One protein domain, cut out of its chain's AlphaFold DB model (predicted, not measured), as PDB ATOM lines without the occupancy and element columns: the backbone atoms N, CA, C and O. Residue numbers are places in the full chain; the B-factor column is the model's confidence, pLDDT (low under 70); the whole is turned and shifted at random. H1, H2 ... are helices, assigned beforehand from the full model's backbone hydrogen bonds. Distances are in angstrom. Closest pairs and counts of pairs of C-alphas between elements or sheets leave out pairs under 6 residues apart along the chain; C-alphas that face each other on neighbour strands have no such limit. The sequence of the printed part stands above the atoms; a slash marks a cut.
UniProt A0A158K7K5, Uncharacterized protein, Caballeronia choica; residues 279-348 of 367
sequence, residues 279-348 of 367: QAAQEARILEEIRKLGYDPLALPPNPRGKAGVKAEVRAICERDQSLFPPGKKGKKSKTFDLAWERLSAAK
ATOM      1  N   GLN A 279     246.698 287.403 198.160       95.94
ATOM      2  CA  GLN A 279     245.691 288.108 197.367       95.94
ATOM      3  C   GLN A 279     244.833 287.149 196.527       95.94
ATOM      4  O   GLN A 279     243.614 287.177 196.648       95.94
ATOM      5  N   ALA A 280     245.454 286.246 195.765       96.06
ATOM      6  CA  ALA A 280     244.747 285.259 194.950       96.06
ATOM      7  C   ALA A 280     243.891 284.317 195.812       96.06
ATOM      8  O   ALA A 280     242.760 284.007 195.451       96.06
ATOM      9  N   ALA A 281     244.385 283.925 196.992       96.06
ATOM     10  CA  ALA A 281     243.616 283.113 197.937       96.06
ATOM     11  C   ALA A 281     242.370 283.852 198.471       96.06
ATOM     12  O   ALA A 281     241.292 283.267 198.563       96.06
ATOM     13  N   GLN A 282     242.491 285.149 198.783       97.19
ATOM     14  CA  GLN A 282     241.358 285.984 199.209       97.19
ATOM     15  C   GLN A 282     240.311 286.132 198.099       97.19
ATOM     16  O   GLN A 282     239.114 286.000 198.350       97.19
ATOM     17  N   GLU A 283     240.759 286.385 196.872       97.94
ATOM     18  CA  GLU A 283     239.897 286.544 195.699       97.94
ATOM     19  C   GLU A 283     239.170 285.239 195.349       97.94
ATOM     20  O   GLU A 283     237.946 285.237 195.186       97.94
ATOM     21  N   ALA A 284     239.890 284.113 195.333       97.12
ATOM     22  CA  ALA A 284     239.318 282.788 195.121       97.12
ATOM     23  C   ALA A 284     238.264 282.450 196.182       97.12
ATOM     24  O   ALA A 284     237.191 281.952 195.840       97.12
ATOM     25  N   ARG A 285     238.527 282.789 197.452       97.62
ATOM     26  CA  ARG A 285     237.575 282.556 198.540       97.62
ATOM     27  C   ARG A 285     236.286 283.358 198.367       97.62
ATOM     28  O   ARG A 285     235.204 282.812 198.559       97.62
ATOM     29  N   ILE A 286     236.380 284.627 197.969       98.31
ATOM     30  CA  ILE A 286     235.196 285.457 197.689       98.31
ATOM     31  C   ILE A 286     234.373 284.853 196.542       98.31
ATOM     32  O   ILE A 286     233.153 284.755 196.657       98.31
ATOM     33  N   LEU A 287     235.022 284.420 195.456       98.25
ATOM     34  CA  LEU A 287     234.340 283.802 194.314       98.25
ATOM     35  C   LEU A 287     233.670 282.471 194.681       98.25
ATOM     36  O   LEU A 287     232.562 282.197 194.223       98.25
ATOM     37  N   GLU A 288     234.321 281.653 195.506       98.00
ATOM     38  CA  GLU A 288     233.764 280.402 196.026       98.00
ATOM     39  C   GLU A 288     232.489 280.662 196.840       98.00
ATOM     40  O   GLU A 288     231.465 280.023 196.601       98.00
ATOM     41  N   GLU A 289     232.516 281.636 197.752       98.25
ATOM     42  CA  GLU A 289     231.359 281.966 198.591       98.25
ATOM     43  C   GLU A 289     230.203 282.584 197.791       98.25
ATOM     44  O   GLU A 289     229.045 282.256 198.041       98.25
ATOM     45  N   ILE A 290     230.488 283.404 196.772       98.19
ATOM     46  CA  ILE A 290     229.455 283.895 195.841       98.19
ATOM     47  C   ILE A 290     228.739 282.718 195.160       98.19
ATOM     48  O   ILE A 290     227.507 282.689 195.129       98.19
ATOM     49  N   ARG A 291     229.497 281.729 194.664       98.12
ATOM     50  CA  ARG A 291     228.934 280.535 194.010       98.12
ATOM     51  C   ARG A 291     228.150 279.659 194.988       98.12
ATOM     52  O   ARG A 291     227.088 279.166 194.625       98.12
ATOM     53  N   LYS A 292     228.628 279.493 196.227       97.94
ATOM     54  CA  LYS A 292     227.919 278.739 197.281       97.94
ATOM     55  C   LYS A 292     226.576 279.355 197.654       97.94
ATOM     56  O   LYS A 292     225.638 278.622 197.942       97.94
ATOM     57  N   LEU A 293     226.470 280.683 197.617       97.44
ATOM     58  CA  LEU A 293     225.202 281.396 197.802       97.44
ATOM     59  C   LEU A 293     224.257 281.278 196.590       97.44
ATOM     60  O   LEU A 293     223.151 281.808 196.629       97.44
ATOM     61  N   GLY A 294     224.674 280.594 195.519       97.75
ATOM     62  CA  GLY A 294     223.875 280.396 194.311       97.75
ATOM     63  C   GLY A 294     223.858 281.602 193.372       97.75
ATOM     64  O   GLY A 294     223.029 281.656 192.466       97.75
ATOM     65  N   TYR A 295     224.750 282.577 193.568       98.06
ATOM     66  CA  TYR A 295     224.878 283.722 192.673       98.06
ATOM     67  C   TYR A 295     225.940 283.467 191.599       98.06
ATOM     68  O   TYR A 295     226.987 282.873 191.858       98.06
ATOM     69  N   ASP A 296     225.699 283.981 190.393       97.75
ATOM     70  CA  ASP A 296     226.717 284.060 189.347       97.75
ATOM     71  C   ASP A 296     227.627 285.280 189.605       97.75
ATOM     72  O   ASP A 296     227.121 286.410 189.625       97.75
ATOM     73  N   PRO A 297     228.954 285.100 189.774       98.00
ATOM     74  CA  PRO A 297     229.893 286.210 189.929       98.00
ATOM     75  C   PRO A 297     229.767 287.279 188.835       98.00
ATOM     76  O   PRO A 297     229.882 288.471 189.126       98.00
ATOM     77  N   LEU A 298     229.476 286.890 187.591       98.12
ATOM     78  CA  LEU A 298     229.396 287.813 186.452       98.12
ATOM     79  C   LEU A 298     228.022 288.486 186.294       98.12
ATOM     80  O   LEU A 298     227.863 289.374 185.448       98.12
ATOM     81  N   ALA A 299     227.040 288.098 187.105       97.31
ATOM     82  CA  ALA A 299     225.677 288.608 187.043       97.31
ATOM     83  C   ALA A 299     225.064 288.786 188.441       97.31
ATOM     84  O   ALA A 299     223.914 288.412 188.681       97.31
ATOM     85  N   LEU A 300     225.812 289.408 189.359       97.44
ATOM     86  CA  LEU A 300     225.343 289.667 190.718       97.44
ATOM     87  C   LEU A 300     224.054 290.507 190.706       97.44
ATOM     88  O   LEU A 300     223.988 291.519 189.994       97.44
ATOM     89  N   PRO A 301     223.033 290.143 191.501       96.25
ATOM     90  CA  PRO A 301     221.813 290.924 191.586       96.25
ATOM     91  C   PRO A 301     222.114 292.313 192.167       96.25
ATOM     92  O   PRO A 301     222.965 292.463 193.050       96.25
ATOM     93  N   PRO A 302     221.432 293.356 191.675       95.31
ATOM     94  CA  PRO A 302     221.606 294.694 192.205       95.31
ATOM     95  C   PRO A 302     221.055 294.783 193.632       95.31
ATOM     96  O   PRO A 302     220.024 294.189 193.950       95.31
ATOM     97  N   ASN A 303     221.723 295.554 194.493       94.31
ATOM     98  CA  ASN A 303     221.315 295.675 195.890       94.31
ATOM     99  C   ASN A 303     219.921 296.321 195.998       94.31
ATOM    100  O   ASN A 303     219.726 297.424 195.472       94.31
ATOM    101  N   PRO A 304     218.960 295.697 196.707       87.81
ATOM    102  CA  PRO A 304     217.686 296.335 196.999       87.81
ATOM    103  C   PRO A 304     217.918 297.562 197.880       87.81
ATOM    104  O   PRO A 304     218.777 297.556 198.767       87.81
ATOM    105  N   ARG A 305     217.118 298.612 197.687       91.94
ATOM    106  CA  ARG A 305     217.200 299.811 198.525       91.94
ATOM    107  C   ARG A 305     216.918 299.434 199.987       91.94
ATOM    108  O   ARG A 305     215.860 298.897 200.296       91.94
ATOM    109  N   GLY A 306     217.880 299.694 200.873       93.69
ATOM    110  CA  GLY A 306     217.753 299.463 202.317       93.69
ATOM    111  C   GLY A 306     218.021 298.034 202.809       93.69
ATOM    112  O   GLY A 306     217.967 297.817 204.016       93.69
ATOM    113  N   LYS A 307     218.340 297.066 201.936       93.06
ATOM    114  CA  LYS A 307     218.709 295.701 202.355       93.06
ATOM    115  C   LYS A 307     220.212 295.457 202.226       93.06
ATOM    116  O   LYS A 307     220.890 296.081 201.407       93.06
ATOM    117  N   ALA A 308     220.729 294.538 203.042       92.94
ATOM    118  CA  ALA A 308     222.087 294.035 202.890       92.94
ATOM    119  C   ALA A 308     222.220 293.372 201.510       92.94
ATOM    120  O   ALA A 308     221.413 292.527 201.139       92.94
ATOM    121  N   GLY A 309     223.193 293.821 200.724       96.12
ATOM    122  CA  GLY A 309     223.475 293.255 199.409       96.12
ATOM    123  C   GLY A 309     224.287 291.966 199.471       96.12
ATOM    124  O   GLY A 309     224.870 291.657 200.510       96.12
ATOM    125  N   VAL A 310     224.471 291.307 198.322       97.50
ATOM    126  CA  VAL A 310     225.322 290.101 198.202       97.50
ATOM    127  C   VAL A 310     226.732 290.342 198.751       97.50
ATOM    128  O   VAL A 310     227.282 289.510 199.463       97.50
ATOM    129  N   LYS A 311     227.301 291.535 198.522       97.19
ATOM    130  CA  LYS A 311     228.608 291.925 199.084       97.19
ATOM    131  C   LYS A 311     228.641 291.847 200.618       97.19
ATOM    132  O   LYS A 311     229.667 291.488 201.189       97.19
ATOM    133  N   ALA A 312     227.553 292.221 201.289       96.94
ATOM    134  CA  ALA A 312     227.473 292.210 202.747       96.94
ATOM    135  C   ALA A 312     227.304 290.785 203.298       96.94
ATOM    136  O   ALA A 312     227.937 290.456 204.298       96.94
ATOM    137  N   GLU A 313     226.518 289.941 202.624       96.94
ATOM    138  CA  GLU A 313     226.368 288.521 202.972       96.94
ATOM    139  C   GLU A 313     227.699 287.773 202.830       96.94
ATOM    140  O   GLU A 313     228.170 287.157 203.786       96.94
ATOM    141  N   VAL A 314     228.371 287.918 201.682       97.88
ATOM    142  CA  VAL A 314     229.682 287.297 201.431       97.88
ATOM    143  C   VAL A 314     230.728 287.793 202.430       97.88
ATOM    144  O   VAL A 314     231.527 287.002 202.929       97.88
ATOM    145  N   ARG A 315     230.700 289.086 202.792       97.25
ATOM    146  CA  ARG A 315     231.582 289.634 203.832       97.25
ATOM    147  C   ARG A 315     231.371 288.946 205.175       97.25
ATOM    148  O   ARG A 315     232.349 288.552 205.800       97.25
ATOM    149  N   ALA A 316     230.121 288.798 205.609       96.12
ATOM    150  CA  ALA A 316     229.800 288.191 206.897       96.12
ATOM    151  C   ALA A 316     230.267 286.728 206.996       96.12
ATOM    152  O   ALA A 316     230.557 286.255 208.095       96.12
ATOM    153  N   ILE A 317     230.352 286.020 205.864       96.88
ATOM    154  CA  ILE A 317     230.896 284.660 205.793       96.88
ATOM    155  C   ILE A 317     232.428 284.689 205.789       96.88
ATOM    156  O   ILE A 317     233.053 283.996 206.590       96.88
ATOM    157  N   CYS A 318     233.041 285.525 204.946       96.56
ATOM    158  CA  CYS A 318     234.498 285.608 204.810       96.56
ATOM    159  C   CYS A 318     235.194 286.126 206.080       96.56
ATOM    160  O   CYS A 318     236.269 285.647 206.418       96.56
ATOM    161  N   GLU A 319     234.586 287.057 206.824       94.94
ATOM    162  CA  GLU A 319     235.151 287.592 208.076       94.94
ATOM    163  C   GLU A 319     235.201 286.559 209.218       94.94
ATOM    164  O   GLU A 319     235.904 286.777 210.208       94.94
ATOM    165  N   ARG A 320     234.502 285.419 209.096       94.50
ATOM    166  CA  ARG A 320     234.642 284.299 210.046       94.50
ATOM    167  C   ARG A 320     235.988 283.594 209.889       94.50
ATOM    168  O   ARG A 320     236.509 283.070 210.869       94.50
ATOM    169  N   ASP A 321     236.556 283.607 208.684       94.75
ATOM    170  CA  ASP A 321     237.883 283.066 208.413       94.75
ATOM    171  C   ASP A 321     238.957 284.136 208.646       94.75
ATOM    172  O   ASP A 321     239.424 284.835 207.739       94.75
ATOM    173  N   GLN A 322     239.359 284.259 209.912       93.44
ATOM    174  CA  GLN A 322     240.348 285.245 210.350       93.44
ATOM    175  C   GLN A 322     241.748 285.009 209.760       93.44
ATOM    176  O   GLN A 322     242.582 285.918 209.808       93.44
ATOM    177  N   SER A 323     242.020 283.824 209.195       94.62
ATOM    178  CA  SER A 323     243.315 283.513 208.581       94.62
ATOM    179  C   SER A 323     243.506 284.299 207.273       94.62
ATOM    180  O   SER A 323     244.512 284.998 207.075       94.62
ATOM    181  N   LEU A 324     242.482 284.279 206.415       95.25
ATOM    182  CA  LEU A 324     242.467 284.979 205.133       95.25
ATOM    183  C   LEU A 324     242.050 286.442 205.285       95.25
ATOM    184  O   LEU A 324     242.662 287.318 204.660       95.25
ATOM    185  N   PHE A 325     241.072 286.722 206.150       96.12
ATOM    186  CA  PHE A 325     240.505 288.052 206.370       96.12
ATOM    187  C   PHE A 325     240.721 288.496 207.821       96.12
ATOM    188  O   PHE A 325     239.805 288.428 208.641       96.12
ATOM    189  N   PRO A 326     241.927 288.986 208.165       94.31
ATOM    190  CA  PRO A 326     242.222 289.388 209.531       94.31
ATOM    191  C   PRO A 326     241.292 290.532 209.969       94.31
ATOM    192  O   PRO A 326     241.036 291.450 209.172       94.31
ATOM    193  N   PRO A 327     240.798 290.513 211.219       93.44
ATOM    194  CA  PRO A 327     239.924 291.558 211.731       93.44
ATOM    195  C   PRO A 327     240.640 292.914 211.750       93.44
ATOM    196  O   PRO A 327     241.856 293.010 211.937       93.44
ATOM    197  N   GLY A 328     239.882 293.994 211.549       91.31
ATOM    198  CA  GLY A 328     240.431 295.343 211.647       91.31
ATOM    199  C   GLY A 328     240.809 295.707 213.088       91.31
ATOM    200  O   GLY A 328     240.272 295.182 214.063       91.31
ATOM    201  N   LYS A 329     241.749 296.646 213.246       91.94
ATOM    202  CA  LYS A 329     242.173 297.128 214.570       91.94
ATOM    203  C   LYS A 329     241.014 297.852 215.277       91.94
ATOM    204  O   LYS A 329     240.383 298.723 214.678       91.94
ATOM    205  N   LYS A 330     240.812 297.565 216.571       87.75
ATOM    206  CA  LYS A 330     239.911 298.301 217.489       87.75
ATOM    207  C   LYS A 330     238.449 298.382 217.015       87.75
ATOM    208  O   LYS A 330     237.906 299.474 216.872       87.75
ATOM    209  N   GLY A 331     237.823 297.240 216.724       85.00
ATOM    210  CA  GLY A 331     236.401 297.185 216.349       85.00
ATOM    211  C   GLY A 331     236.073 297.781 214.973       85.00
ATOM    212  O   GLY A 331     234.905 297.914 214.620       85.00
ATOM    213  N   LYS A 332     237.087 298.141 214.177       89.06
ATOM    214  CA  LYS A 332     236.898 298.572 212.789       89.06
ATOM    215  C   LYS A 332     236.762 297.353 211.878       89.06
ATOM    216  O   LYS A 332     237.441 296.348 212.075       89.06
ATOM    217  N   LYS A 333     235.923 297.469 210.847       88.38
ATOM    218  CA  LYS A 333     235.788 296.451 209.794       88.38
ATOM    219  C   LYS A 333     237.117 296.262 209.056       88.38
ATOM    220  O   LYS A 333     237.896 297.213 208.922       88.38
ATOM    221  N   SER A 334     237.385 295.041 208.597       90.12
ATOM    222  CA  SER A 334     238.613 294.740 207.861       90.12
ATOM    223  C   SER A 334     238.593 295.421 206.492       90.12
ATOM    224  O   SER A 334     237.661 295.229 205.714       90.12
ATOM    225  N   LYS A 335     239.635 296.200 206.173       95.88
ATOM    226  CA  LYS A 335     239.802 296.785 204.828       95.88
ATOM    227  C   LYS A 335     240.182 295.733 203.783       95.88
ATOM    228  O   LYS A 335     239.997 295.957 202.595       95.88
ATOM    229  N   THR A 336     240.707 294.590 204.221       96.50
ATOM    230  CA  THR A 336     241.234 293.539 203.347       96.50
ATOM    231  C   THR A 336     240.154 292.963 202.437       96.50
ATOM    232  O   THR A 336     240.394 292.773 201.249       96.50
ATOM    233  N   PHE A 337     238.944 292.758 202.971       97.25
ATOM    234  CA  PHE A 337     237.804 292.295 202.181       97.25
ATOM    235  C   PHE A 337     237.400 293.315 201.111       97.25
ATOM    236  O   PHE A 337     237.150 292.945 199.968       97.25
ATOM    237  N   ASP A 338     237.350 294.603 201.469       97.19
ATOM    238  CA  ASP A 338     236.980 295.661 200.527       97.19
ATOM    239  C   ASP A 338     237.977 295.785 199.377       97.19
ATOM    240  O   ASP A 338     237.555 295.837 198.225       97.19
ATOM    241  N   LEU A 339     239.275 295.715 199.674       97.44
ATOM    242  CA  LEU A 339     240.325 295.742 198.657       97.44
ATOM    243  C   LEU A 339     240.257 294.533 197.716       97.44
ATOM    244  O   LEU A 339     240.393 294.693 196.507       97.44
ATOM    245  N   ALA A 340     240.031 293.325 198.242       97.69
ATOM    246  CA  ALA A 340     239.887 292.128 197.409       97.69
ATOM    247  C   ALA A 340     238.634 292.204 196.516       97.69
ATOM    248  O   ALA A 340     238.683 291.877 195.332       97.69
ATOM    249  N   TRP A 341     237.519 292.709 197.052       98.12
ATOM    250  CA  TRP A 341     236.298 292.934 196.278       98.12
ATOM    251  C   TRP A 341     236.499 293.972 195.162       98.12
ATOM    252  O   TRP A 341     236.030 293.778 194.042       98.12
ATOM    253  N   GLU A 342     237.200 295.072 195.448       97.94
ATOM    254  CA  GLU A 342     237.542 296.099 194.455       97.94
ATOM    255  C   GLU A 342     238.426 295.540 193.337       97.94
ATOM    256  O   GLU A 342     238.144 295.799 192.168       97.94
ATOM    257  N   ARG A 343     239.426 294.710 193.666       98.00
ATOM    258  CA  ARG A 343     240.266 294.024 192.667       98.00
ATOM    259  C   ARG A 343     239.455 293.106 191.764       98.00
ATOM    260  O   ARG A 343     239.567 293.219 190.546       98.00
ATOM    261  N   LEU A 344     238.579 292.275 192.330       98.12
ATOM    262  CA  LEU A 344     237.689 291.410 191.549       98.12
ATOM    263  C   LEU A 344     236.776 292.218 190.617       98.12
ATOM    264  O   LEU A 344     236.540 291.820 189.475       98.12
ATOM    265  N   SER A 345     236.267 293.359 191.093       97.62
ATOM    266  CA  SER A 345     235.425 294.249 190.290       97.62
ATOM    267  C   SER A 345     236.218 294.923 189.170       97.62
ATOM    268  O   SER A 345     235.724 295.019 188.048       97.62
ATOM    269  N   ALA A 346     237.443 295.376 189.452       97.62
ATOM    270  CA  ALA A 346     238.337 295.985 188.470       97.62
ATOM    271  C   ALA A 346     238.765 294.974 187.393       97.62
ATOM    272  O   ALA A 346     238.733 295.284 186.203       97.62
ATOM    273  N   ALA A 347     239.057 293.737 187.800       97.81
ATOM    274  CA  ALA A 347     239.359 292.614 186.918       97.81
ATOM    275  C   ALA A 347     238.128 292.067 186.168       97.81
ATOM    276  O   ALA A 347     238.254 291.113 185.404       97.81
ATOM    277  N   LYS A 348     236.928 292.633 186.387       97.44
ATOM    278  CA  LYS A 348     235.647 292.172 185.815       97.44
ATOM    279  C   LYS A 348     235.322 290.702 186.121       97.44
ATOM    280  O   LYS A 348     234.502 290.103 185.432       97.44
TER     281      LYS A 348
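This is residues 279 to 348 of the 367 residues of an uncharacterized protein of Caballeronia choica (UniProt A0A158K7K5). Three short helices pack as a triangle at large angles, with H1 touched by both H2 and H3, and two long loops extend from this small core. Residues 293 to 309 and residues 319 to 334 form these loops, and the two C-alphas farthest apart lie one in each. The printed part has 70 residues with three named helices, in the order H1, H2, H3, and no named strand; its class is all helix. It is compact, with a radius of gyration of the C-alphas of 12.0 A, and spans 33 by 29 by 22 A.

Begin with H1, residues 279 to 292, the longest helix. Look at Glu 283 for the place where it comes closest to H3, residues 335 to 346: the closest C-alphas of H1 and H3, those of Glu 283 and Ala 340, are 5.8 A apart. H1 and H3 touch and stand about perpendicular, at 78 degrees. Farther along, residues 285 to 290 alone touch H2, residues 310 to 318; the closest C-alphas, those of Glu 289 and Val 314, are 6.3 A apart. H1 and H2 run opposite ways at a steep tilt of 65 degrees. H2 and H3 are close but not clearly touching, their closest C-alphas, those of Arg 315 and Phe 337, being 7.0 A apart. They run opposite ways at a steep tilt of 47 degrees. In H1, H2 and H3 every O i to N i+4 pair is within hydrogen-bond range.

Find C-alpha 279 at (245.691, 288.108, 197.367); from there H1 runs 20.1 A to C-alpha 292. H2 begins at C-alpha 310, at (225.322, 290.101, 198.202), and measures 12.2 A. H3 measures 16.4 A and ends at C-alpha 346, at (238.337, 295.985, 188.470).

The C-alphas of Ala 299 and Lys 330, the two farthest apart, are 35.0 A apart. Both links are long, with 17 residues from H1 to H2 and 16 from H2 to H3. The printed part has no cut, and no printed residue is under 70 in pLDDT.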